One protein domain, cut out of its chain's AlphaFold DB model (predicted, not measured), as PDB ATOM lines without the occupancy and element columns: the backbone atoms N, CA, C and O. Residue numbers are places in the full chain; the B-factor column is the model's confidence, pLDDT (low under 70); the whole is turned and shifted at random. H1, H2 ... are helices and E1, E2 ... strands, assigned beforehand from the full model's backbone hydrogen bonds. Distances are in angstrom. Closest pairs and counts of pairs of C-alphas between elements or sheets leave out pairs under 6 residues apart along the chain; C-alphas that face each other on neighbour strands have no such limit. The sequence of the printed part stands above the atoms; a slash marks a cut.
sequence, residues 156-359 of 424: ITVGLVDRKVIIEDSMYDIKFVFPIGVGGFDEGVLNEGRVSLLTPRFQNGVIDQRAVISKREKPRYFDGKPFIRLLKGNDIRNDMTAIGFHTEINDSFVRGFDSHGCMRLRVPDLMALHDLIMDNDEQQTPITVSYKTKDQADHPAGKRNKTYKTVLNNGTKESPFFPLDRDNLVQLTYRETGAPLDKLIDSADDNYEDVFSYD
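AT A GLANCE: This is residues 156 to 359 of the 424 residues of an uncharacterized protein of Bacteriovorax stolpii (UniProt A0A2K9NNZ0). With little regular structure, two mixed, crossed sheets, E3-E2-E1-E11-E6 and E7-E8-E10, form a sandwich with H1 packed on both; hairpins E4-E5 and E12-E13 make the far end. 204 residues are printed, under half in named elements, mostly strand: E1 to E10, H1, E11 to E13. It is compact, radius of gyration of the C-alphas 16.4 A, spanning 52 by 36 by 34 A.

HOW THE PARTS SIT: Begin with E1, residues 156 to 159, E2, 164 to 169, and E3, 174 to 179, a meander of antiparallel neighbours; N 157 and O 166 are 2.8 A apart. H1, 267 to 278, is on both sheets; every O i to N i+4 pair is within hydrogen-bond range.

IN THESE COORDINATES: Find C-alpha 156 at (215.636, 180.459, 221.525). E4 to E6 lie in residues 185 to 208, E7 to E10 in 228 to 265. E11 is 284 to 290; E12 and E13 lie in 308 to 335, ending at (217.817, 199.963, 198.223).

THE WHOLE: The printed part has no cut; E12 to E13 is a long link; residue 355 has pLDDT under 70.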
ATOM      1  N   ILE A 156     215.048 179.676 222.608       98.56
ATOM      2  CA  ILE A 156     215.636 180.459 221.525       98.56
ATOM      3  C   ILE A 156     214.829 181.737 221.329       98.56
ATOM      4  O   ILE A 156     213.622 181.710 221.117       98.56
ATOM      5  N   THR A 157     215.505 182.879 221.328       98.44
ATOM      6  CA  THR A 157     214.887 184.168 221.025       98.44
ATOM      7  C   THR A 157     215.595 184.831 219.853       98.44
ATOM      8  O   THR A 157     216.813 184.998 219.846       98.44
ATOM      9  N   VAL A 158     214.832 185.267 218.856       98.69
ATOM     10  CA  VAL A 158     215.339 185.962 217.672       98.69
ATOM     11  C   VAL A 158     214.874 187.413 217.668       98.69
ATOM     12  O   VAL A 158     213.684 187.702 217.801       98.69
ATOM     13  N   GLY A 159     215.829 188.318 217.443       98.25
ATOM     14  CA  GLY A 159     215.575 189.729 217.157       98.25
ATOM     15  C   GLY A 159     215.882 190.045 215.707       98.25
ATOM     16  O   GLY A 159     217.054 190.103 215.327       98.25
ATOM     17  N   LEU A 160     214.855 190.284 214.894       98.19
ATOM     18  CA  LEU A 160     215.027 190.511 213.458       98.19
ATOM     19  C   LEU A 160     215.666 191.871 213.144       98.19
ATOM     20  O   LEU A 160     216.524 191.957 212.269       98.19
ATOM     21  N   VAL A 161     215.330 192.931 213.886       97.25
ATOM     22  CA  VAL A 161     215.977 194.254 213.756       97.25
ATOM     23  C   VAL A 161     217.431 194.175 214.208       97.25
ATOM     24  O   VAL A 161     218.345 194.691 213.549       97.25
ATOM     25  N   ASP A 162     217.663 193.472 215.313       96.94
ATOM     26  CA  ASP A 162     218.997 193.261 215.853       96.94
ATOM     27  C   ASP A 162     219.809 192.238 215.073       96.94
ATOM     28  O   ASP A 162     221.027 192.211 215.229       96.94
ATOM     29  N   ARG A 163     219.195 191.445 214.187       97.94
ATOM     30  CA  ARG A 163     219.881 190.397 213.421       97.94
ATOM     31  C   ARG A 163     220.739 189.528 214.334       97.94
ATOM     32  O   ARG A 163     221.949 189.382 214.118       97.94
ATOM     33  N   LYS A 164     220.110 189.018 215.390       98.19
ATOM     34  CA  LYS A 164     220.718 188.100 216.352       98.19
ATOM     35  C   LYS A 164     219.742 186.983 216.713       98.19
ATOM     36  O   LYS A 164     218.529 187.201 216.717       98.19
ATOM     37  N   VAL A 165     220.295 185.828 217.050       98.62
ATOM     38  CA  VAL A 165     219.605 184.766 217.777       98.62
ATOM     39  C   VAL A 165     220.310 184.576 219.115       98.62
ATOM     40  O   VAL A 165     221.540 184.592 219.176       98.62
ATOM     41  N   ILE A 166     219.520 184.466 220.174       98.56
ATOM     42  CA  ILE A 166     219.957 184.198 221.537       98.56
ATOM     43  C   ILE A 166     219.457 182.805 221.888       98.56
ATOM     44  O   ILE A 166     218.279 182.518 221.699       98.56
ATOM     45  N   ILE A 167     220.359 181.946 222.346       98.25
ATOM     46  CA  ILE A 167     220.053 180.593 222.810       98.25
ATOM     47  C   ILE A 167     220.437 180.567 224.280       98.25
ATOM     48  O   ILE A 167     221.580 180.904 224.601       98.25
ATOM     49  N   GLU A 168     219.508 180.215 225.159       97.44
ATOM     50  CA  GLU A 168     219.741 180.287 226.599       97.44
ATOM     51  C   GLU A 168     219.156 179.105 227.363       97.44
ATOM     52  O   GLU A 168     218.059 178.635 227.063       97.44
ATOM     53  N   ASP A 169     219.905 178.661 228.368       97.12
ATOM     54  CA  ASP A 169     219.436 177.803 229.449       97.12
ATOM     55  C   ASP A 169     219.624 178.576 230.759       97.12
ATOM     56  O   ASP A 169     220.740 178.926 231.159       97.12
ATOM     57  N   SER A 170     218.503 178.879 231.412       94.12
ATOM     58  CA  SER A 170     218.491 179.685 232.637       94.12
ATOM     59  C   SER A 170     218.887 178.901 233.891       94.12
ATOM     60  O   SER A 170     219.324 179.511 234.867       94.12
ATOM     61  N   MET A 171     218.761 177.569 233.879       95.12
ATOM     62  CA  MET A 171     219.095 176.715 235.022       95.12
ATOM     63  C   MET A 171     220.610 176.652 235.234       95.12
ATOM     64  O   MET A 171     221.083 176.715 236.370       95.12
ATOM     65  N   TYR A 172     221.369 176.565 234.143       95.50
ATOM     66  CA  TYR A 172     222.821 176.405 234.163       95.50
ATOM     67  C   TYR A 172     223.595 177.674 233.806       95.50
ATOM     68  O   TYR A 172     224.830 177.624 233.786       95.50
ATOM     69  N   ASP A 173     222.898 178.796 233.582       94.62
ATOM     70  CA  ASP A 173     223.488 180.080 233.179       94.62
ATOM     71  C   ASP A 173     224.323 179.915 231.898       94.62
ATOM     72  O   ASP A 173     225.516 180.207 231.861       94.62
ATOM     73  N   ILE A 174     223.704 179.344 230.858       96.44
ATOM     74  CA  ILE A 174     224.318 179.146 229.541       96.44
ATOM     75  C   ILE A 174     223.644 180.095 228.561       96.44
ATOM     76  O   ILE A 174     222.420 180.113 228.448       96.44
ATOM     77  N   LYS A 175     224.443 180.857 227.813       97.25
ATOM     78  CA  LYS A 175     223.942 181.804 226.817       97.25
ATOM     79  C   LYS A 175     224.837 181.868 225.591       97.25
ATOM     80  O   LYS A 175     226.050 182.037 225.717       97.25
ATOM     81  N   PHE A 176     224.229 181.837 224.410       97.31
ATOM     82  CA  PHE A 176     224.884 182.065 223.123       97.31
ATOM     83  C   PHE A 176     224.190 183.193 222.376       97.31
ATOM     84  O   PHE A 176     222.968 183.277 222.363       97.31
ATOM     85  N   VAL A 177     224.971 184.039 221.712       98.38
ATOM     86  CA  VAL A 177     224.471 185.101 220.842       98.38
ATOM     87  C   VAL A 177     225.103 184.906 219.470       98.38
ATOM     88  O   VAL A 177     226.292 185.169 219.298       98.38
ATOM     89  N   PHE A 178     224.329 184.455 218.483       98.31
ATOM     90  CA  PHE A 178     224.806 184.337 217.101       98.31
ATOM     91  C   PHE A 178     224.283 185.487 216.237       98.31
ATOM     92  O   PHE A 178     223.127 185.901 216.379       98.31
ATOM     93  N   PRO A 179     225.097 186.023 215.311       98.06
ATOM     94  CA  PRO A 179     224.616 186.972 214.327       98.06
ATOM     95  C   PRO A 179     223.818 186.229 213.253       98.06
ATOM     96  O   PRO A 179     224.213 185.151 212.815       98.06
ATOM     97  N   ILE A 180     222.747 186.846 212.754       98.25
ATOM     98  CA  ILE A 180     221.962 186.287 211.643       98.25
ATOM     99  C   ILE A 180     221.806 187.275 210.489       98.25
ATOM    100  O   ILE A 180     221.829 188.491 210.664       98.25
ATOM    101  N   GLY A 181     221.631 186.758 209.280       97.50
ATOM    102  CA  GLY A 181     220.993 187.489 208.188       97.50
ATOM    103  C   GLY A 181     219.494 187.201 208.196       97.50
ATOM    104  O   GLY A 181     219.100 186.074 208.465       97.50
ATOM    105  N   VAL A 182     218.657 188.179 207.866       97.69
ATOM    106  CA  VAL A 182     217.187 188.035 207.890       97.69
ATOM    107  C   VAL A 182     216.568 188.418 206.545       97.69
ATOM    108  O   VAL A 182     217.288 188.828 205.621       97.69
ATOM    109  N   GLY A 183     215.249 188.271 206.448       96.69
ATOM    110  CA  GLY A 183     214.421 188.621 205.302       96.69
ATOM    111  C   GLY A 183     214.541 190.085 204.902       96.69
ATOM    112  O   GLY A 183     214.844 190.951 205.724       96.69
ATOM    113  N   GLY A 184     214.326 190.353 203.617       96.88
ATOM    114  CA  GLY A 184     214.137 191.703 203.101       96.88
ATOM    115  C   GLY A 184     212.875 192.366 203.658       96.88
ATOM    116  O   GLY A 184     212.098 191.757 204.391       96.88
ATOM    117  N   PHE A 185     212.677 193.624 203.289       97.38
ATOM    118  CA  PHE A 185     211.494 194.395 203.655       97.38
ATOM    119  C   PHE A 185     210.357 194.192 202.660       97.38
ATOM    120  O   PHE A 185     210.552 194.339 201.452       97.38
ATOM    121  N   ASP A 186     209.159 193.979 203.176       96.00
ATOM    122  CA  ASP A 186     207.935 194.281 202.452       96.00
ATOM    123  C   ASP A 186     207.497 195.702 202.828       96.00
ATOM    124  O   ASP A 186     207.194 195.994 203.982       96.00
ATOM    125  N   GLU A 187     207.524 196.617 201.863       95.38
ATOM    126  CA  GLU A 187     207.156 198.024 202.067       95.38
ATOM    127  C   GLU A 187     205.722 198.310 201.604       95.38
ATOM    128  O   GLU A 187     205.444 199.334 200.976       95.38
ATOM    129  N   GLY A 188     204.813 197.386 201.905       93.50
ATOM    130  CA  GLY A 188     203.402 197.481 201.557       93.50
ATOM    131  C   GLY A 188     203.067 196.918 200.183       93.50
ATOM    132  O   GLY A 188     202.105 197.376 199.570       93.50
ATOM    133  N   VAL A 189     203.878 195.983 199.679       93.38
ATOM    134  CA  VAL A 189     203.675 195.328 198.381       93.38
ATOM    135  C   VAL A 189     202.914 194.017 198.545       93.38
ATOM    136  O   VAL A 189     201.962 193.792 197.805       93.38
ATOM    137  N   LEU A 190     203.326 193.165 199.492       91.00
ATOM    138  CA  LEU A 190     202.593 191.936 199.832       91.00
ATOM    139  C   LEU A 190     201.479 192.248 200.835       91.00
ATOM    140  O   LEU A 190     200.348 191.803 200.677       91.00
ATOM    141  N   ASN A 191     201.790 193.068 201.838       88.56
ATOM    142  CA  ASN A 191     200.877 193.462 202.903       88.56
ATOM    143  C   ASN A 191     200.505 194.942 202.756       88.56
ATOM    144  O   ASN A 191     201.121 195.813 203.374       88.56
ATOM    145  N   GLU A 192     199.514 195.226 201.904       84.81
ATOM    146  CA  GLU A 192     199.161 196.581 201.459       84.81
ATOM    147  C   GLU A 192     199.111 197.608 202.612       84.81
ATOM    148  O   GLU A 192     198.442 197.437 203.633       84.81
ATOM    149  N   GLY A 193     199.862 198.704 202.450       82.94
ATOM    150  CA  GLY A 193     199.898 199.817 203.406       82.94
ATOM    151  C   GLY A 193     200.713 199.587 204.685       82.94
ATOM    152  O   GLY A 193     200.790 200.503 205.509       82.94
ATOM    153  N   ARG A 194     201.350 198.424 204.865       89.69
ATOM    154  CA  ARG A 194     202.142 198.100 206.062       89.69
ATOM    155  C   ARG A 194     203.593 197.792 205.715       89.69
ATOM    156  O   ARG A 194     203.884 197.225 204.674       89.69
ATOM    157  N   VAL A 195     204.506 198.168 206.608       93.69
ATOM    158  CA  VAL A 195     205.923 197.809 206.486       93.69
ATOM    159  C   VAL A 195     206.211 196.631 207.402       93.69
ATOM    160  O   VAL A 195     205.958 196.704 208.603       93.69
ATOM    161  N   SER A 196     206.751 195.562 206.834       95.50
ATOM    162  CA  SER A 196     207.115 194.342 207.550       95.50
ATOM    163  C   SER A 196     208.418 193.759 207.002       95.50
ATOM    164  O   SER A 196     209.018 194.278 206.053       95.50
ATOM    165  N   LEU A 197     208.897 192.686 207.629       96.31
ATOM    166  CA  LEU A 197     209.952 191.852 207.063       96.31
ATOM    167  C   LEU A 197     209.345 190.603 206.432       96.31
ATOM    168  O   LEU A 197     208.348 190.077 206.913       96.31
ATOM    169  N   LEU A 198     210.021 190.083 205.410       95.75
ATOM    170  CA  LEU A 198     209.704 188.783 204.813       95.75
ATOM    171  C   LEU A 198     209.990 187.614 205.760       95.75
ATOM    172  O   LEU A 198     209.514 186.511 205.523       95.75
ATOM    173  N   THR A 199     210.800 187.823 206.802       96.44
ATOM    174  CA  THR A 199     210.909 186.851 207.892       96.44
ATOM    175  C   THR A 199     209.698 187.017 208.804       96.44
ATOM    176  O   THR A 199     209.578 188.085 209.411       96.44
ATOM    177  N   PRO A 200     208.834 185.997 208.925       95.06
ATOM    178  CA  PRO A 200     207.677 186.074 209.795       95.06
ATOM    179  C   PRO A 200     208.067 186.048 211.266       95.06
ATOM    180  O   PRO A 200     209.175 185.647 211.645       95.06
ATOM    181  N   ARG A 201     207.123 186.482 212.095       94.88
ATOM    182  CA  ARG A 201     207.223 186.426 213.550       94.88
ATOM    183  C   ARG A 201     206.582 185.142 214.071       94.88
ATOM    184  O   ARG A 201     205.695 184.574 213.443       94.88
ATOM    185  N   PHE A 202     207.073 184.680 215.213       95.75
ATOM    186  CA  PHE A 202     206.633 183.453 215.870       95.75
ATOM    187  C   PHE A 202     206.537 183.748 217.360       95.75
ATOM    188  O   PHE A 202     207.559 184.017 217.988       95.75
ATOM    189  N   GLN A 203     205.336 183.727 217.932       92.62
ATOM    190  CA  GLN A 203     205.176 183.922 219.379       92.62
ATOM    191  C   GLN A 203     205.398 182.606 220.129       92.62
ATOM    192  O   GLN A 203     206.111 182.578 221.128       92.62
ATOM    193  N   ASN A 204     204.856 181.517 219.578       92.12
ATOM    194  CA  ASN A 204     204.889 180.170 220.149       92.12
ATOM    195  C   ASN A 204     205.514 179.171 219.163       92.12
ATOM    196  O   ASN A 204     204.993 178.077 218.958       92.12
ATOM    197  N   GLY A 205     206.581 179.588 218.481       96.81
ATOM    198  CA  GLY A 205     207.261 178.720 217.534       96.81
ATOM    199  C   GLY A 205     208.029 177.611 218.245       96.81
ATOM    200  O   GLY A 205     208.443 177.756 219.398       96.81
ATOM    201  N   VAL A 206     208.275 176.516 217.533       98.00
ATOM    202  CA  VAL A 206     209.171 175.448 217.998       98.00
ATOM    203  C   VAL A 206     210.096 174.985 216.879       98.00
ATOM    204  O   VAL A 206     209.783 175.099 215.693       98.00
ATOM    205  N   ILE A 207     211.243 174.441 217.266       98.38
ATOM    206  CA  ILE A 207     212.101 173.631 216.404       98.38
ATOM    207  C   ILE A 207     211.899 172.180 216.824       98.38
ATOM    208  O   ILE A 207     212.245 171.817 217.942       98.38
ATOM    209  N   ASP A 208     211.342 171.357 215.937       97.94
ATOM    210  CA  ASP A 208     211.179 169.920 216.167       97.94
ATOM    211  C   ASP A 208     212.315 169.155 215.483       97.94
ATOM    212  O   ASP A 208     212.535 169.323 214.279       97.94
ATOM    213  N   GLN A 209     213.010 168.285 216.220       97.44
ATOM    214  CA  GLN A 209     214.113 167.471 215.693       97.44
ATOM    215  C   GLN A 209     213.729 166.694 214.427       97.44
ATOM    216  O   GLN A 209     214.531 166.556 213.506       97.44
ATOM    217  N   ARG A 210     212.483 166.209 214.336       97.56
ATOM    218  CA  ARG A 210     212.005 165.426 213.184       97.56
ATOM    219  C   ARG A 210     211.811 166.276 211.928       97.56
ATOM    220  O   ARG A 210     211.740 165.723 210.835       97.56
ATOM    221  N   ALA A 211     211.695 167.595 212.079       97.12
ATOM    222  CA  ALA A 211     211.562 168.545 210.976       97.12
ATOM    223  C   ALA A 211     212.918 169.114 210.512       97.12
ATOM    224  O   ALA A 211     212.976 169.850 209.519       97.12
ATOM    225  N   VAL A 212     214.010 168.790 211.212       97.81
ATOM    226  CA  VAL A 212     215.367 169.189 210.830       97.81
ATOM    227  C   VAL A 212     215.845 168.348 209.654       97.81
ATOM    228  O   VAL A 212     215.792 167.120 209.664       97.81
ATOM    229  N   ILE A 213     216.380 169.017 208.635       97.62
ATOM    230  CA  ILE A 213     217.043 168.359 207.510       97.62
ATOM    231  C   ILE A 213     218.547 168.500 207.734       97.62
ATOM    232  O   ILE A 213     219.132 169.518 207.366       97.62
ATOM    233  N   SER A 214     219.188 167.487 208.323       97.50
ATOM    234  CA  SER A 214     220.622 167.532 208.669       97.50
ATOM    235  C   SER A 214     221.544 167.716 207.463       97.50
ATOM    236  O   SER A 214     222.638 168.261 207.588       97.50
ATOM    237  N   LYS A 215     221.103 167.284 206.277       97.12
ATOM    238  CA  LYS A 215     221.852 167.424 205.027       97.12
ATOM    239  C   LYS A 215     220.919 167.816 203.887       97.12
ATOM    240  O   LYS A 215     220.307 166.954 203.257       97.12
ATOM    241  N   ARG A 216     220.810 169.115 203.601       93.06
ATOM    242  CA  ARG A 216     219.992 169.609 202.488       93.06
ATOM    243  C   ARG A 216     220.861 169.860 201.260       93.06
ATOM    244  O   ARG A 216     221.698 170.752 201.242       93.06
ATOM    245  N   GLU A 217     220.674 169.067 200.209       89.50
ATOM    246  CA  GLU A 217     221.465 169.198 198.971       89.50
ATOM    247  C   GLU A 217     220.839 170.168 197.955       89.50
ATOM    248  O   GLU A 217     221.538 170.687 197.083       89.50
ATOM    249  N   LYS A 218     219.526 170.431 198.062       84.94
ATOM    250  CA  LYS A 218     218.779 171.283 197.128       84.94
ATOM    251  C   LYS A 218     217.947 172.375 197.817       84.94
ATOM    252  O   LYS A 218     217.293 172.094 198.827       84.94
ATOM    253  N   PRO A 219     217.903 173.591 197.233       82.88
ATOM    254  CA  PRO A 219     218.714 174.049 196.100       82.88
ATOM    255  C   PRO A 219     220.214 174.122 196.451       82.88
ATOM    256  O   PRO A 219     220.582 174.123 197.622       82.88
ATOM    257  N   ARG A 220     221.086 174.166 195.432       81.56
ATOM    258  CA  ARG A 220     222.554 174.017 195.571       81.56
ATOM    259  C   ARG A 220     223.193 174.919 196.633       81.56
ATOM    260  O   ARG A 220     224.206 174.533 197.199       81.56
ATOM    261  N   TYR A 221     222.621 176.093 196.908       82.94
ATOM    262  CA  TYR A 221     223.153 177.009 197.919       82.94
ATOM    263  C   TYR A 221     223.129 176.436 199.345       82.94
ATOM    264  O   TYR A 221     223.833 176.952 200.203       82.94
ATOM    265  N   PHE A 222     222.344 175.388 199.619       89.31
ATOM    266  CA  PHE A 222     222.429 174.694 200.901       89.31
ATOM    267  C   PHE A 222     223.721 173.885 201.034       89.31
ATOM    268  O   PHE A 222     224.156 173.672 202.156       89.31
ATOM    269  N   ASP A 223     224.349 173.456 199.931       89.75
ATOM    270  CA  ASP A 223     225.661 172.786 199.915       89.75
ATOM    271  C   ASP A 223     225.791 171.640 200.944       89.75
ATOM    272  O   ASP A 223     226.782 171.505 201.670       89.75
ATOM    273  N   GLY A 224     224.724 170.844 201.087       94.50
ATOM    274  CA  GLY A 224     224.659 169.739 202.044       94.50
ATOM    275  C   GLY A 224     224.667 170.171 203.514       94.50
ATOM    276  O   GLY A 224     224.804 169.316 204.382       94.50
ATOM    277  N   LYS A 225     224.549 171.467 203.814       96.88
ATOM    278  CA  LYS A 225     224.452 171.990 205.178       96.88
ATOM    279  C   LYS A 225     223.038 171.784 205.739       96.88
ATOM    280  O   LYS A 225     222.094 171.572 204.963       96.88
ATOM    281  N   PRO A 226     222.876 171.848 207.069       97.94
ATOM    282  CA  PRO A 226     221.573 171.689 207.690       97.94
ATOM    283  C   PRO A 226     220.557 172.763 207.284       97.94
ATOM    284  O   PRO A 226     220.903 173.923 207.042       97.94
ATOM    285  N   PHE A 227     219.284 172.380 207.286       98.06
ATOM    286  CA  PHE A 227     218.147 173.294 207.322       98.06
ATOM    287  C   PHE A 227     217.333 173.003 208.583       98.06
ATOM    288  O   PHE A 227     216.754 171.924 208.718       98.06
ATOM    289  N   ILE A 228     217.309 173.962 209.506       98.44
ATOM    290  CA  ILE A 228     216.643 173.835 210.806       98.44
ATOM    291  C   ILE A 228     215.311 174.568 210.705       98.44
ATOM    292  O   ILE A 228     215.258 175.797 210.779       98.44
ATOM    293  N   ARG A 229     214.252 173.808 210.436       97.44
ATOM    294  CA  ARG A 229     212.913 174.333 210.165       97.44
ATOM    295  C   ARG A 229     212.240 174.841 211.439       97.44
ATOM    296  O   ARG A 229     212.373 174.224 212.492       97.44
ATOM    297  N   LEU A 230     211.484 175.930 211.313       98.00
ATOM    298  CA  LEU A 230     210.582 176.414 212.352       98.00
ATOM    299  C   LEU A 230     209.163 175.912 212.112       98.00
ATOM    300  O   LEU A 230     208.679 175.884 210.975       98.00
ATOM    301  N   LEU A 231     208.487 175.566 213.198       96.88
ATOM    302  CA  LEU A 231     207.062 175.295 213.216       96.88
ATOM    303  C   LEU A 231     206.342 176.467 213.889       96.88
ATOM    304  O   LEU A 231     206.882 177.082 214.812       96.88
ATOM    305  N   LYS A 232     205.122 176.773 213.440       94.44
ATOM    306  CA  LYS A 232     204.266 177.817 214.040       94.44
ATOM    307  C   LYS A 232     203.533 177.382 215.318       94.44
ATOM    308  O   LYS A 232     202.852 178.198 215.935       94.44
ATOM    309  N   GLY A 233     203.692 176.118 215.696       94.25
ATOM    310  CA  GLY A 233     203.079 175.448 216.834       94.25
ATOM    311  C   GLY A 233     203.659 174.039 216.991       94.25
ATOM    312  O   GLY A 233     204.652 173.697 216.348       94.25
ATOM    313  N   ASN A 234     203.057 173.214 217.844       94.00
ATOM    314  CA  ASN A 234     203.651 171.939 218.262       94.00
ATOM    315  C   ASN A 234     203.305 170.749 217.347       94.00
ATOM    316  O   ASN A 234     203.860 169.663 217.538       94.00
ATOM    317  N   ASP A 235     202.390 170.905 216.382       94.69
ATOM    318  CA  ASP A 235     201.976 169.823 215.488       94.69
ATOM    319  C   ASP A 235     202.817 169.813 214.211       94.69
ATOM    320  O   ASP A 235     202.570 170.558 213.266       94.69
ATOM    321  N   ILE A 236     203.773 168.887 214.131       93.12
ATOM    322  CA  ILE A 236     204.642 168.744 212.957       93.12
ATOM    323  C   ILE A 236     203.887 168.616 211.629       93.12
ATOM    324  O   ILE A 236     204.406 169.049 210.611       93.12
ATOM    325  N   ARG A 237     202.681 168.041 211.582       90.12
ATOM    326  CA  ARG A 237     201.978 167.864 210.299       90.12
ATOM    327  C   ARG A 237     201.328 169.147 209.805       90.12
ATOM    328  O   ARG A 237     201.262 169.348 208.598       90.12
ATOM    329  N   ASN A 238     200.846 169.975 210.724       92.00
ATOM    330  CA  ASN A 238     200.009 171.133 210.412       92.00
ATOM    331  C   ASN A 238     200.747 172.470 210.588       92.00
ATOM    332  O   ASN A 238     200.379 173.461 209.961       92.00
ATOM    333  N   ASP A 239     201.809 172.485 211.396       94.12
ATOM    334  CA  ASP A 239     202.524 173.701 211.780       94.12
ATOM    335  C   ASP A 239     203.878 173.860 211.083       94.12
ATOM    336  O   ASP A 239     204.589 174.834 211.336       94.12
ATOM    337  N   MET A 240     204.262 172.932 210.200       92.50
ATOM    338  CA  MET A 240     205.475 173.061 209.394       92.50
ATOM    339  C   MET A 240     205.434 174.326 208.534       92.50
ATOM    340  O   MET A 240     204.504 174.539 207.763       92.50
ATOM    341  N   THR A 241     206.496 175.129 208.612       93.00
ATOM    342  CA  THR A 241     206.672 176.304 207.749       93.00
ATOM    343  C   THR A 241     207.824 176.097 206.767       93.00
ATOM    344  O   THR A 241     208.695 175.247 206.971       93.00
ATOM    345  N   ALA A 242     207.876 176.913 205.714       90.50
ATOM    346  CA  ALA A 242     209.040 176.993 204.827       90.50
ATOM    347  C   ALA A 242     210.207 177.804 205.433       90.50
ATOM    348  O   ALA A 242     211.247 177.976 204.794       90.50
ATOM    349  N   ILE A 243     210.039 178.324 206.652       95.31
ATOM    350  CA  ILE A 243     210.976 179.227 207.315       95.31
ATOM    351  C   ILE A 243     211.872 178.430 208.254       95.31
ATOM    352  O   ILE A 243     211.442 177.518 208.954       95.31
ATOM    353  N   GLY A 244     213.154 178.774 208.269       97.44
ATOM    354  CA  GLY A 244     214.133 178.096 209.103       97.44
ATOM    355  C   GLY A 244     215.462 178.826 209.164       97.44
ATOM    356  O   GLY A 244     215.638 179.893 208.563       97.44
ATOM    357  N   PHE A 245     216.406 178.212 209.870       98.44
ATOM    358  CA  PHE A 245     217.813 178.579 209.829       98.44
ATOM    359  C   PHE A 245     218.552 177.775 208.768       98.44
ATOM    360  O   PHE A 245     218.374 176.560 208.648       98.44
ATOM    361  N   HIS A 246     219.419 178.447 208.018       97.44
ATOM    362  CA  HIS A 246     220.341 177.790 207.097       97.44
ATOM    363  C   HIS A 246     221.608 178.606 206.852       97.44
ATOM    364  O   HIS A 246     221.765 179.711 207.365       97.44
ATOM    365  N   THR A 247     222.522 178.052 206.060       95.06
ATOM    366  CA  THR A 247     223.804 178.684 205.725       95.06
ATOM    367  C   THR A 247     223.625 179.929 204.848       95.06
ATOM    368  O   THR A 247     222.595 180.096 204.190       95.06
ATOM    369  N   GLU A 248     224.620 180.815 204.788       85.81
ATOM    370  CA  GLU A 248     224.642 181.867 203.769       85.81
ATOM    371  C   GLU A 248     224.552 181.319 202.331       85.81
ATOM    372  O   GLU A 248     225.044 180.242 202.020       85.81
ATOM    373  N   ILE A 249     223.915 182.094 201.445       78.00
ATOM    374  CA  ILE A 249     223.778 181.780 200.010       78.00
ATOM    375  C   ILE A 249     225.001 182.269 199.206       78.00
ATOM    376  O   ILE A 249     225.268 181.770 198.117       78.00
ATOM    377  N   ASN A 250     225.730 183.260 199.732       74.44
ATOM    378  CA  ASN A 250     226.857 183.926 199.072       74.44
ATOM    379  C   ASN A 250     228.189 183.511 199.718       74.44
ATOM    380  O   ASN A 250     228.190 183.011 200.837       74.44
ATOM    381  N   ASP A 251     229.315 183.854 199.084       75.88
ATOM    382  CA  ASP A 251     230.678 183.553 199.569       75.88
ATOM    383  C   ASP A 251     231.027 184.161 200.943       75.88
ATOM    384  O   ASP A 251     232.052 183.831 201.535       75.88
ATOM    385  N   SER A 252     230.208 185.086 201.452       86.62
ATOM    386  CA  SER A 252     230.396 185.672 202.777       86.62
ATOM    387  C   SER A 252     229.075 185.916 203.495       86.62
ATOM    388  O   SER A 252     228.063 186.321 202.908       86.62
ATOM    389  N   PHE A 253     229.111 185.697 204.807       92.56
ATOM    390  CA  PHE A 253     228.006 185.992 205.699       92.56
ATOM    391  C   PHE A 253     227.729 187.497 205.767       92.56
ATOM    392  O   PHE A 253     228.619 188.309 206.021       92.56
ATOM    393  N   VAL A 254     226.455 187.864 205.613       93.56
ATOM    394  CA  VAL A 254     225.987 189.244 205.736       93.56
ATOM    395  C   VAL A 254     224.939 189.341 206.834       93.56
ATOM    396  O   VAL A 254     223.810 188.869 206.686       93.56
ATOM    397  N   ARG A 255     225.277 190.082 207.891       96.25
ATOM    398  CA  ARG A 255     224.349 190.476 208.953       96.25
ATOM    399  C   ARG A 255     223.436 191.620 208.488       96.25
ATOM    400  O   ARG A 255     223.642 192.790 208.820       96.25
ATOM    401  N   GLY A 256     222.440 191.299 207.664       96.56
ATOM    402  CA  GLY A 256     221.552 192.276 207.025       96.56
ATOM    403  C   GLY A 256     220.213 191.696 206.560       96.56
ATOM    404  O   GLY A 256     219.973 190.498 206.698       96.56
ATOM    405  N   PHE A 257     219.369 192.563 205.997       97.19
ATOM    406  CA  PHE A 257     218.049 192.242 205.430       97.19
ATOM    407  C   PHE A 257     218.207 191.867 203.951       97.19
ATOM    408  O   PHE A 257     218.286 192.744 203.087       97.19
ATOM    409  N   ASP A 258     218.413 190.581 203.668       93.31
ATOM    410  CA  ASP A 258     218.920 190.117 202.365       93.31
ATOM    411  C   ASP A 258     218.487 188.677 201.996       93.31
ATOM    412  O   ASP A 258     219.056 188.065 201.093       93.31
ATOM    413  N   SER A 259     217.491 188.108 202.685       93.44
ATOM    414  CA  SER A 259     216.874 186.820 202.319       93.44
ATOM    415  C   SER A 259     215.400 186.970 201.921       93.44
ATOM    416  O   SER A 259     214.810 188.038 202.064       93.44
ATOM    417  N   HIS A 260     214.803 185.878 201.440       93.38
ATOM    418  CA  HIS A 260     213.371 185.780 201.127       93.38
ATOM    419  C   HIS A 260     212.508 185.351 202.328       93.38
ATOM    420  O   HIS A 260     211.344 185.033 202.146       93.38
ATOM    421  N   GLY A 261     213.070 185.309 203.541       94.00
ATOM    422  CA  GLY A 261     212.314 185.007 204.762       94.00
ATOM    423  C   GLY A 261     213.082 184.152 205.763       94.00
ATOM    424  O   GLY A 261     213.061 184.440 206.956       94.00
ATOM    425  N   CYS A 262     213.856 183.169 205.306       96.25
ATOM    426  CA  CYS A 262     214.687 182.363 206.202       96.25
ATOM    427  C   CYS A 262     215.800 183.174 206.877       96.25
ATOM    428  O   CYS A 262     216.309 184.165 206.335       96.25
ATOM    429  N   MET A 263     216.224 182.705 208.046       98.12
ATOM    430  CA  MET A 263     217.334 183.282 208.790       98.12
ATOM    431  C   MET A 263     218.626 182.573 208.400       98.12
ATOM    432  O   MET A 263     218.696 181.349 208.322       98.12
ATOM    433  N   ARG A 264     219.667 183.351 208.128       97.31
ATOM    434  CA  ARG A 264     220.968 182.830 207.709       97.31
ATOM    435  C   ARG A 264     221.941 182.895 208.867       97.31
ATOM    436  O   ARG A 264     222.030 183.940 209.505       97.31
ATOM    437  N   LEU A 265     222.681 181.823 209.087       97.25
ATOM    438  CA  LEU A 265     223.767 181.715 210.057       97.25
ATOM    439  C   LEU A 265     225.076 181.442 209.320       97.25
ATOM    440  O   LEU A 265     225.067 180.843 208.245       97.25
ATOM    441  N   ARG A 266     226.194 181.824 209.944       96.00
ATOM    442  CA  ARG A 266     227.519 181.348 209.527       96.00
ATOM    443  C   ARG A 266     227.570 179.836 209.682       96.00
ATOM    444  O   ARG A 266     227.032 179.321 210.660       96.00
ATOM    445  N   VAL A 267     228.282 179.134 208.800       95.62
ATOM    446  CA  VAL A 267     228.399 177.663 208.873       95.62
ATOM    447  C   VAL A 267     228.748 177.149 210.284       95.62
ATOM    448  O   VAL A 267     228.038 176.265 210.756       95.62
ATOM    449  N   PRO A 268     229.743 177.694 211.017       95.56
ATOM    450  CA  PRO A 268     230.041 177.210 212.369       95.56
ATOM    451  C   PRO A 268     228.888 177.400 213.369       95.56
ATOM    452  O   PRO A 268     228.671 176.544 214.221       95.56
ATOM    453  N   ASP A 269     228.124 178.490 213.245       97.62
ATOM    454  CA  ASP A 269     226.977 178.777 214.119       97.62
ATOM    455  C   ASP A 269     225.796 177.857 213.784       97.62
ATOM    456  O   ASP A 269     225.128 177.350 214.679       97.62
ATOM    457  N   LEU A 270     225.571 177.597 212.492       98.00
ATOM    458  CA  LEU A 270     224.545 176.673 212.015       98.00
ATOM    459  C   LEU A 270     224.820 175.237 212.460       98.00
ATOM    460  O   LEU A 270     223.899 174.562 212.905       98.00
ATOM    461  N   MET A 271     226.067 174.772 212.345       97.75
ATOM    462  CA  MET A 271     226.449 173.427 212.787       97.75
ATOM    463  C   MET A 271     226.323 173.284 214.305       97.75
ATOM    464  O   MET A 271     225.870 172.252 214.780       97.75
ATOM    465  N   ALA A 272     226.682 174.325 215.063       97.75
ATOM    466  CA  ALA A 272     226.492 174.329 216.508       97.75
ATOM    467  C   ALA A 272     225.011 174.303 216.901       97.75
ATOM    468  O   ALA A 272     224.642 173.534 217.775       97.75
ATOM    469  N   LEU A 273     224.164 175.107 216.247       98.38
ATOM    470  CA  LEU A 273     222.720 175.067 216.479       98.38
ATOM    471  C   LEU A 273     222.136 173.706 216.080       98.38
ATOM    472  O   LEU A 273     221.329 173.164 216.817       98.38
ATOM    473  N   HIS A 274     222.554 173.139 214.947       98.38
ATOM    474  CA  HIS A 274     222.108 171.818 214.505       98.38
ATOM    475  C   HIS A 274     222.415 170.744 215.550       98.38
ATOM    476  O   HIS A 274     221.496 170.060 215.990       98.38
ATOM    477  N   ASP A 275     223.674 170.616 215.967       97.62
ATOM    478  CA  ASP A 275     224.065 169.590 216.936       97.62
ATOM    479  C   ASP A 275     223.423 169.856 218.304       97.62
ATOM    480  O   ASP A 275     222.998 168.911 218.959       97.62
ATOM    481  N   LEU A 276     223.226 171.126 218.685       97.56
ATOM    482  CA  LEU A 276     222.506 171.481 219.907       97.56
ATOM    483  C   LEU A 276     221.056 170.987 219.888       97.56
ATOM    484  O   LEU A 276     220.620 170.466 220.906       97.56
ATOM    485  N   ILE A 277     220.310 171.111 218.777       97.69
ATOM    486  CA  ILE A 277     218.934 170.571 218.749       97.69
ATOM    487  C   ILE A 277     218.931 169.054 218.582       97.69
ATOM    488  O   ILE A 277     218.102 168.396 219.196       97.69
ATOM    489  N   MET A 278     219.827 168.490 217.763       97.38
ATOM    490  CA  MET A 278     219.806 167.062 217.425       97.38
ATOM    491  C   MET A 278     220.338 166.160 218.542       97.38
ATOM    492  O   MET A 278     219.906 165.015 218.637       97.38
ATOM    493  N   ASP A 279     221.263 166.657 219.364       95.69
ATOM    494  CA  ASP A 279     221.852 165.898 220.471       95.69
ATOM    495  C   ASP A 279     221.115 166.136 221.814       95.69
ATOM    496  O   ASP A 279     221.486 165.531 222.822       95.69
ATOM    497  N   ASN A 280     220.093 167.005 221.846       93.69
ATOM    498  CA  ASN A 280     219.249 167.238 223.025       93.69
ATOM    499  C   ASN A 280     218.212 166.106 223.206       93.69
ATOM    500  O   ASN A 280     217.761 165.506 222.230       93.69
ATOM    501  N   ASP A 281     217.812 165.822 224.446       93.06
ATOM    502  CA  ASP A 281     216.745 164.858 224.752       93.06
ATOM    503  C   ASP A 281     215.345 165.464 224.526       93.06
ATOM    504  O   ASP A 281     214.382 164.738 224.260       93.06
ATOM    505  N   GLU A 282     215.217 166.793 224.575       94.00
ATOM    506  CA  GLU A 282     213.974 167.479 224.224       94.00
ATOM    507  C   GLU A 282     213.729 167.445 222.708       94.00
ATOM    508  O   GLU A 282     214.434 168.076 221.922       94.00
ATOM    509  N   GLN A 283     212.664 166.754 222.292       95.75
ATOM    510  CA  GLN A 283     212.280 166.661 220.879       95.75
ATOM    511  C   GLN A 283     211.923 168.019 220.253       95.75
ATOM    512  O   GLN A 283     212.066 168.194 219.039       95.75
ATOM    513  N   GLN A 284     211.416 168.953 221.060       97.25
ATOM    514  CA  GLN A 284     210.978 170.274 220.625       97.25
ATOM    515  C   GLN A 284     211.660 171.348 221.462       97.25
ATOM    516  O   GLN A 284     211.532 171.353 222.680       97.25
ATOM    517  N   THR A 285     212.333 172.284 220.797       98.00
ATOM    518  CA  THR A 285     212.950 173.446 221.442       98.00
ATOM    519  C   THR A 285     212.107 174.694 221.168       98.00
ATOM    520  O   THR A 285     211.880 175.016 219.994       98.00
ATOM    521  N   PRO A 286     211.635 175.415 222.200       98.06
ATOM    522  CA  PRO A 286     210.831 176.617 222.018       98.06
ATOM    523  C   PRO A 286     211.634 177.747 221.368       98.06
ATOM    524  O   PRO A 286     212.796 177.994 221.709       98.06
ATOM    525  N   ILE A 287     210.988 178.466 220.448       98.44
ATOM    526  CA  ILE A 287     211.553 179.631 219.775       98.44
ATOM    527  C   ILE A 287     210.545 180.775 219.643       98.44
ATOM    528  O   ILE A 287     209.438 180.615 219.131       98.44
ATOM    529  N   THR A 288     210.981 181.977 220.013       97.88
ATOM    530  CA  THR A 288     210.252 183.222 219.759       97.88
ATOM    531  C   THR A 288     211.003 184.069 218.739       97.88
ATOM    532  O   THR A 288     212.193 184.345 218.889       97.88
ATOM    533  N   VAL A 289     210.304 184.535 217.707       97.88
ATOM    534  CA  VAL A 289     210.836 185.433 216.677       97.88
ATOM    535  C   VAL A 289     210.060 186.741 216.704       97.88
ATOM    536  O   VAL A 289     208.858 186.770 216.457       97.88
ATOM    537  N   SER A 290     210.769 187.832 216.978       97.25
ATOM    538  CA  SER A 290     210.215 189.183 217.130       97.25
ATOM    539  C   SER A 290     211.065 190.201 216.372       97.25
ATOM    540  O   SER A 290     212.219 189.923 216.024       97.25
ATOM    541  N   TYR A 291     210.543 191.402 216.109       96.56
ATOM    542  CA  TYR A 291     211.390 192.455 215.552       96.56
ATOM    543  C   TYR A 291     212.470 192.865 216.549       96.56
ATOM    544  O   TYR A 291     213.642 192.948 216.166       96.56
ATOM    545  N   LYS A 292     212.107 193.069 217.818       95.31
ATOM    546  CA  LYS A 292     213.046 193.410 218.891       95.31
ATOM    547  C   LYS A 292     212.911 192.457 220.072       95.31
ATOM    548  O   LYS A 292     211.815 192.165 220.535       95.31
ATOM    549  N   THR A 293     214.051 192.058 220.627       94.00
ATOM    550  CA  THR A 293     214.100 191.244 221.844       94.00
ATOM    551  C   THR A 293     214.155 192.129 223.082       94.00
ATOM    552  O   THR A 293     214.739 193.213 223.053       94.00
ATOM    553  N   LYS A 294     213.615 191.643 224.206       94.00
ATOM    554  CA  LYS A 294     213.804 192.297 225.516       94.00
ATOM    555  C   LYS A 294     215.273 192.272 225.942       94.00
ATOM    556  O   LYS A 294     215.775 193.250 226.493       94.00
ATOM    557  N   ASP A 295     215.956 191.173 225.641       94.88
ATOM    558  CA  ASP A 295     217.377 191.008 225.911       94.88
ATOM    559  C   ASP A 295     218.224 191.971 225.067       94.88
ATOM    560  O   ASP A 295     218.137 192.010 223.832       94.88
ATOM    561  N   GLN A 296     219.051 192.752 225.760       95.12
ATOM    562  CA  GLN A 296     219.910 193.775 225.176       95.12
ATOM    563  C   GLN A 296     221.255 193.229 224.691       95.12
ATOM    564  O   GLN A 296     221.982 193.972 224.033       95.12
ATOM    565  N   ALA A 297     221.599 191.967 224.974       95.88
ATOM    566  CA  ALA A 297     222.816 191.342 224.463       95.88
ATOM    567  C   ALA A 297     222.853 191.413 222.932       95.88
ATOM    568  O   ALA A 297     221.838 191.214 222.268       95.88
ATOM    569  N   ASP A 298     224.000 191.727 222.347       97.06
ATOM    570  CA  ASP A 298     224.165 191.911 220.909       97.06
ATOM    571  C   ASP A 298     225.430 191.197 220.423       97.06
ATOM    572  O   ASP A 298     226.335 190.891 221.192       97.06
ATOM    573  N   HIS A 299     225.512 190.924 219.127       97.25
ATOM    574  CA  HIS A 299     226.714 190.348 218.533       97.25
ATOM    575  C   HIS A 299     227.658 191.463 218.040       97.25
ATOM    576  O   HIS A 299     227.171 192.453 217.478       97.25
ATOM    577  N   PRO A 300     228.993 191.329 218.167       96.31
ATOM    578  CA  PRO A 300     229.934 192.367 217.748       96.31
ATOM    579  C   PRO A 300     230.091 192.524 216.231       96.31
ATOM    580  O   PRO A 300     230.464 193.600 215.772       96.31
ATOM    581  N   ALA A 301     229.762 191.496 215.441       95.25
ATOM    582  CA  ALA A 301     229.816 191.579 213.978       95.25
ATOM    583  C   ALA A 301     228.958 192.736 213.430       95.25
ATOM    584  O   ALA A 301     227.786 192.876 213.790       95.25
ATOM    585  N   GLY A 302     229.515 193.534 212.517       94.75
ATOM    586  CA  GLY A 302     228.854 194.723 211.968       94.75
ATOM    587  C   GLY A 302     227.509 194.438 211.283       94.75
ATOM    588  O   GLY A 302     227.365 193.469 210.542       94.75
ATOM    589  N   LYS A 303     226.514 195.307 211.515       95.38
ATOM    590  CA  LYS A 303     225.188 195.270 210.867       95.38
ATOM    591  C   LYS A 303     225.230 196.036 209.538       95.38
ATOM    592  O   LYS A 303     225.665 197.188 209.506       95.38
ATOM    593  N   ARG A 304     224.701 195.466 208.449       94.00
ATOM    594  CA  ARG A 304     224.499 196.195 207.180       94.00
ATOM    595  C   ARG A 304     223.123 196.869 207.177       94.00
ATOM    596  O   ARG A 304     222.121 196.227 206.877       94.00
ATOM    597  N   ASN A 305     223.084 198.155 207.538       88.69
ATOM    598  CA  ASN A 305     221.849 198.960 207.579       88.69
ATOM    599  C   ASN A 305     221.629 199.829 206.336       88.69
ATOM    600  O   ASN A 305     220.484 200.079 205.976       88.69
ATOM    601  N   LYS A 306     222.710 200.308 205.704       92.06
ATOM    602  CA  LYS A 306     222.628 201.253 204.580       92.06
ATOM    603  C   LYS A 306     221.977 200.623 203.347       92.06
ATOM    604  O   LYS A 306     221.114 201.234 202.728       92.06
ATOM    605  N   THR A 307     222.371 199.388 203.043       93.50
ATOM    606  CA  THR A 307     221.867 198.635 201.895       93.50
ATOM    607  C   THR A 307     221.049 197.441 202.362       93.50
ATOM    608  O   THR A 307     221.553 196.596 203.110       93.50
ATOM    609  N   TYR A 308     219.804 197.358 201.897       96.44
ATOM    610  CA  TYR A 308     218.865 196.286 202.221       96.44
ATOM    611  C   TYR A 308     218.082 195.847 200.984       96.44
ATOM    612  O   TYR A 308     218.001 196.588 200.004       96.44
ATOM    613  N   LYS A 309     217.528 194.634 201.018       96.62
ATOM    614  CA  LYS A 309     216.590 194.157 200.003       96.62
ATOM    615  C   LYS A 309     215.157 194.496 200.382       96.62
ATOM    616  O   LYS A 309     214.784 194.373 201.545       96.62
ATOM    617  N   THR A 310     214.353 194.844 199.389       97.19
ATOM    618  CA  THR A 310     212.904 195.003 199.515       97.19
ATOM    619  C   THR A 310     212.182 194.300 198.374       97.19
ATOM    620  O   THR A 310     212.782 194.074 197.321       97.19
ATOM    621  N   VAL A 311     210.913 193.959 198.580       96.56
ATOM    622  CA  VAL A 311     210.029 193.451 197.530       96.56
ATOM    623  C   VAL A 311     209.988 194.434 196.360       96.56
ATOM    624  O   VAL A 311     209.748 195.632 196.528       96.56
ATOM    625  N   LEU A 312     210.243 193.926 195.155       95.50
ATOM    626  CA  LEU A 312     210.116 194.705 193.933       95.50
ATOM    627  C   LEU A 312     208.631 194.969 193.651       95.50
ATOM    628  O   LEU A 312     207.862 194.032 193.463       95.50
ATOM    629  N   ASN A 313     208.246 196.243 193.577       94.25
ATOM    630  CA  ASN A 313     206.916 196.654 193.136       94.25
ATOM    631  C   ASN A 313     206.984 197.151 191.682       94.25
ATOM    632  O   ASN A 313     207.501 198.240 191.442       94.25
ATOM    633  N   ASN A 314     206.461 196.377 190.725       92.19
ATOM    634  CA  ASN A 314     206.276 196.831 189.334       92.19
ATOM    635  C   ASN A 314     204.894 197.476 189.108       92.19
ATOM    636  O   ASN A 314     204.565 197.845 187.981       92.19
ATOM    637  N   GLY A 315     204.072 197.566 190.155       88.81
ATOM    638  CA  GLY A 315     202.776 198.230 190.149       88.81
ATOM    639  C   GLY A 315     202.850 199.672 190.645       88.81
ATOM    640  O   GLY A 315     203.906 200.306 190.681       88.81
ATOM    641  N   THR A 316     201.693 200.193 191.037       87.81
ATOM    642  CA  THR A 316     201.583 201.485 191.731       87.81
ATOM    643  C   THR A 316     201.567 201.259 193.240       87.81
ATOM    644  O   THR A 316     201.628 200.122 193.710       87.81
ATOM    645  N   LYS A 317     201.510 202.333 194.032       88.12
ATOM    646  CA  LYS A 317     201.332 202.198 195.482       88.12
ATOM    647  C   LYS A 317     199.910 201.731 195.822       88.12
ATOM    648  O   LYS A 317     199.731 200.987 196.776       88.12
ATOM    649  N   GLU A 318     198.928 202.161 195.036       86.50
ATOM    650  CA  GLU A 318     197.500 201.881 195.214       86.50
ATOM    651  C   GLU A 318     197.078 200.533 194.608       86.50
ATOM    652  O   GLU A 318     196.068 199.967 195.006       86.50
ATOM    653  N   SER A 319     197.844 200.023 193.642       85.62
ATOM    654  CA  SER A 319     197.707 198.676 193.085       85.62
ATOM    655  C   SER A 319     199.104 198.058 192.966       85.62
ATOM    656  O   SER A 319     199.737 198.157 191.902       85.62
ATOM    657  N   PRO A 320     199.647 197.514 194.074       89.88
ATOM    658  CA  PRO A 320     200.973 196.922 194.081       89.88
ATOM    659  C   PRO A 320     201.012 195.648 193.239       89.88
ATOM    660  O   PRO A 320     200.033 194.911 193.104       89.88
ATOM    661  N   PHE A 321     202.176 195.377 192.660       89.06
ATOM    662  CA  PHE A 321     202.415 194.164 191.894       89.06
ATOM    663  C   PHE A 321     203.838 193.683 192.146       89.06
ATOM    664  O   PHE A 321     204.800 194.373 191.807       89.06
ATOM    665  N   PHE A 322     203.960 192.483 192.699       91.62
ATOM    666  CA  PHE A 322     205.240 191.821 192.895       91.62
ATOM    667  C   PHE A 322     205.436 190.740 191.824       91.62
ATOM    668  O   PHE A 322     204.566 189.887 191.651       91.62
ATOM    669  N   PRO A 323     206.558 190.746 191.089       90.94
ATOM    670  CA  PRO A 323     206.922 189.626 190.236       90.94
ATOM    671  C   PRO A 323     207.592 188.511 191.051       90.94
ATOM    672  O   PRO A 323     208.107 188.735 192.149       90.94
ATOM    673  N   LEU A 324     207.631 187.311 190.473       88.62
ATOM    674  CA  LEU A 324     208.447 186.211 190.975       88.62
ATOM    675  C   LEU A 324     209.817 186.183 190.288       88.62
ATOM    676  O   LEU A 324     209.963 186.564 189.122       88.62
ATOM    677  N   ASP A 325     210.823 185.708 191.011       85.81
ATOM    678  CA  ASP A 325     212.165 185.479 190.509       85.81
ATOM    679  C   ASP A 325     212.319 184.091 189.850       85.81
ATOM    680  O   ASP A 325     211.373 183.315 189.670       85.81
ATOM    681  N   ARG A 326     213.555 183.752 189.463       81.94
ATOM    682  CA  ARG A 326     213.872 182.442 188.868       81.94
ATOM    683  C   ARG A 326     213.634 181.263 189.799       81.94
ATOM    684  O   ARG A 326     213.569 180.152 189.295       81.94
ATOM    685  N   ASP A 327     213.523 181.468 191.099       78.50
ATOM    686  CA  ASP A 327     213.310 180.419 192.088       78.50
ATOM    687  C   ASP A 327     211.817 180.318 192.487       78.50
ATOM    688  O   ASP A 327     211.481 179.568 193.396       78.50
ATOM    689  N   ASN A 328     210.913 181.019 191.774       79.69
ATOM    690  CA  ASN A 328     209.488 181.187 192.120       79.69
ATOM    691  C   ASN A 328     209.271 181.888 193.474       79.69
ATOM    692  O   ASN A 328     208.210 181.749 194.078       79.69
ATOM    693  N   LEU A 329     210.255 182.655 193.945       86.75
ATOM    694  CA  LEU A 329     210.133 183.477 195.144       86.75
ATOM    695  C   LEU A 329     209.787 184.909 194.754       86.75
ATOM    696  O   LEU A 329     210.035 185.336 193.629       86.75
ATOM    697  N   VAL A 330     209.226 185.675 195.685       91.25
ATOM    698  CA  VAL A 330     208.978 187.106 195.476       91.25
ATOM    699  C   VAL A 330     210.289 187.801 195.121       91.25
ATOM    700  O   VAL A 330     211.264 187.728 195.870       91.25
ATOM    701  N   GLN A 331     210.318 188.494 193.984       93.50
ATOM    702  CA  GLN A 331     211.531 189.145 193.519       93.50
ATOM    703  C   GLN A 331     211.903 190.311 194.437       93.50
ATOM    704  O   GLN A 331     211.091 191.195 194.723       93.50
ATOM    705  N   LEU A 332     213.170 190.347 194.841       95.00
ATOM    706  CA  LEU A 332     213.718 191.412 195.672       95.00
ATOM    707  C   LEU A 332     214.655 192.325 194.883       95.00
ATOM    708  O   LEU A 332     215.374 191.886 193.984       95.00
ATOM    709  N   THR A 333     214.701 193.592 195.277       95.88
ATOM    710  CA  THR A 333     215.635 194.596 194.761       95.88
ATOM    711  C   THR A 333     216.377 195.290 195.900       95.88
ATOM    712  O   THR A 333     215.875 195.362 197.023       95.88
ATOM    713  N   TYR A 334     217.583 195.790 195.633       95.56
ATOM    714  CA  TYR A 334     218.360 196.533 196.623       95.56
ATOM    715  C   TYR A 334     217.914 197.994 196.710       95.56
ATOM    716  O   TYR A 334     217.626 198.637 195.703       95.56
ATOM    717  N   ARG A 335     217.936 198.533 197.929       95.44
ATOM    718  CA  ARG A 335     217.817 199.963 198.223       95.44
ATOM    719  C   ARG A 335     218.999 200.433 199.052       95.44
ATOM    720  O   ARG A 335     219.477 199.707 199.921       95.44
ATOM    721  N   GLU A 336     219.441 201.661 198.795       93.62
ATOM    722  CA  GLU A 336     220.602 202.287 199.451       93.62
ATOM    723  C   GLU A 336     220.226 203.431 200.405       93.62
ATOM    724  O   GLU A 336     221.093 204.124 200.937       93.62
ATOM    725  N   THR A 337     218.928 203.632 200.636       91.50
ATOM    726  CA  THR A 337     218.376 204.727 201.447       91.50
ATOM    727  C   THR A 337     218.421 204.466 202.955       91.50
ATOM    728  O   THR A 337     217.974 205.308 203.727       91.50
ATOM    729  N   GLY A 338     218.956 203.319 203.387       93.44
ATOM    730  CA  GLY A 338     218.856 202.845 204.767       93.44
ATOM    731  C   GLY A 338     217.541 202.112 205.046       93.44
ATOM    732  O   GLY A 338     216.482 202.499 204.558       93.44
ATOM    733  N   ALA A 339     217.625 201.027 205.819       94.50
ATOM    734  CA  ALA A 339     216.464 200.226 206.204       94.50
ATOM    735  C   ALA A 339     215.490 201.028 207.102       94.50
ATOM    736  O   ALA A 339     215.952 201.633 208.076       94.50
ATOM    737  N   PRO A 340     214.166 201.001 206.845       95.44
ATOM    738  CA  PRO A 340     213.165 201.750 207.616       95.44
ATOM    739  C   PRO A 340     212.813 201.042 208.939       95.44
ATOM    740  O   PRO A 340     211.698 200.563 209.142       95.44
ATOM    741  N   LEU A 341     213.797 200.923 209.837       95.81
ATOM    742  CA  LEU A 341     213.685 200.169 211.097       95.81
ATOM    743  C   LEU A 341     212.637 200.738 212.063       95.81
ATOM    744  O   LEU A 341     212.082 200.003 212.873       95.81
ATOM    745  N   ASP A 342     212.394 202.043 211.994       95.00
ATOM    746  CA  ASP A 342     211.416 202.781 212.795       95.00
ATOM    747  C   ASP A 342     209.968 202.394 212.472       95.00
ATOM    748  O   ASP A 342     209.086 202.563 213.311       95.00
ATOM    749  N   LYS A 343     209.731 201.826 211.285       94.81
ATOM    750  CA  LYS A 343     208.404 201.378 210.846       94.81
ATOM    751  C   LYS A 343     208.059 199.954 211.280       94.81
ATOM    752  O   LYS A 343     206.918 199.539 211.105       94.81
ATOM    753  N   LEU A 344     209.020 199.203 211.823       94.38
ATOM    754  CA  LEU A 344     208.802 197.839 212.301       94.38
ATOM    755  C   LEU A 344     208.284 197.873 213.741       94.38
ATOM    756  O   LEU A 344     209.012 198.240 214.668       94.38
ATOM    757  N   ILE A 345     207.023 197.485 213.917       89.25
ATOM    758  CA  ILE A 345     206.322 197.508 215.202       89.25
ATOM    759  C   ILE A 345     205.961 196.077 215.587       89.25
ATOM    760  O   ILE A 345     205.319 195.368 214.815       89.25
ATOM    761  N   ASP A 346     206.369 195.664 216.786       85.88
ATOM    762  CA  ASP A 346     205.919 194.400 217.355       85.88
ATOM    763  C   ASP A 346     204.464 194.537 217.834       85.88
ATOM    764  O   ASP A 346     204.159 195.295 218.750       85.88
ATOM    765  N   SER A 347     203.571 193.785 217.198       84.06
ATOM    766  CA  SER A 347     202.218 193.481 217.685       84.06
ATOM    767  C   SER A 347     202.204 192.142 218.423       84.06
ATOM    768  O   SER A 347     202.876 191.210 217.972       84.06
ATOM    769  N   ALA A 348     201.438 192.048 219.513       82.56
ATOM    770  CA  ALA A 348     201.241 190.810 220.273       82.56
ATOM    771  C   ALA A 348     200.448 189.751 219.486       82.56
ATOM    772  O   ALA A 348     200.673 188.562 219.682       82.56
ATOM    773  N   ASP A 349     199.585 190.190 218.564       81.94
ATOM    774  CA  ASP A 349     198.704 189.313 217.779       81.94
ATOM    775  C   ASP A 349     199.357 188.795 216.486       81.94
ATOM    776  O   ASP A 349     198.753 188.037 215.741       81.94
ATOM    777  N   ASP A 350     200.580 189.226 216.173       82.81
ATOM    778  CA  ASP A 350     201.283 188.808 214.955       82.81
ATOM    779  C   ASP A 350     202.170 187.603 215.258       82.81
ATOM    780  O   ASP A 350     203.367 187.706 215.573       82.81
ATOM    781  N   ASN A 351     201.515 186.455 215.215       86.56
ATOM    782  CA  ASN A 351     202.147 185.169 215.021       86.56
ATOM    783  C   ASN A 351     202.062 184.792 213.528       86.56
ATOM    784  O   ASN A 351     201.417 185.482 212.738       86.56
ATOM    785  N   TYR A 352     202.779 183.746 213.115       83.06
ATOM    786  CA  TYR A 352     202.909 183.348 211.711       83.06
ATOM    787  C   TYR A 352     201.545 183.306 210.992       83.06
ATOM    788  O   TYR A 352     200.693 182.504 211.357       83.06
ATOM    789  N   GLU A 353     201.384 184.146 209.960       79.88
ATOM    790  CA  GLU A 353     200.166 184.337 209.142       79.88
ATOM    791  C   GLU A 353     198.972 185.063 209.796       79.88
ATOM    792  O   GLU A 353     198.009 185.372 209.095       79.88
ATOM    793  N   ASP A 354     199.034 185.436 211.078       72.69
ATOM    794  CA  ASP A 354     197.876 186.022 211.777       72.69
ATOM    795  C   ASP A 354     197.635 187.503 211.424       72.69
ATOM    796  O   ASP A 354     196.492 187.953 211.322       72.69
ATOM    797  N   VAL A 355     198.702 188.286 211.218       66.38
ATOM    798  CA  VAL A 355     198.610 189.728 210.887       66.38
ATOM    799  C   VAL A 355     199.106 190.045 209.478       66.38
ATOM    800  O   VAL A 355     198.633 191.004 208.857       66.38
ATOM    801  N   PHE A 356     200.060 189.263 208.986       76.44
ATOM    802  CA  PHE A 356     200.657 189.397 207.665       76.44
ATOM    803  C   PHE A 356     200.546 188.066 206.940       76.44
ATOM    804  O   PHE A 356     200.938 187.043 207.494       76.44
ATOM    805  N   SER A 357     200.062 188.075 205.700       78.12
ATOM    806  CA  SER A 357     200.078 186.856 204.895       78.12
ATOM    807  C   SER A 357     201.477 186.660 204.319       78.12
ATOM    808  O   SER A 357     202.021 187.527 203.624       78.12
ATOM    809  N   TYR A 358     202.061 185.511 204.645       76.62
ATOM    810  CA  TYR A 358     203.333 185.042 204.102       76.62
ATOM    811  C   TYR A 358     203.123 183.954 203.036       76.62
ATOM    812  O   TYR A 358     204.092 183.514 202.409       76.62
ATOM    813  N   ASP A 359     201.865 183.566 202.779       79.88
ATOM    814  CA  ASP A 359     201.492 182.654 201.703       79.88
ATOM    815  C   ASP A 359     201.456 183.389 200.357       79.88
ATOM    816  O   ASP A 359     200.450 183.928 199.884       79.88
TER     817      ASP A 359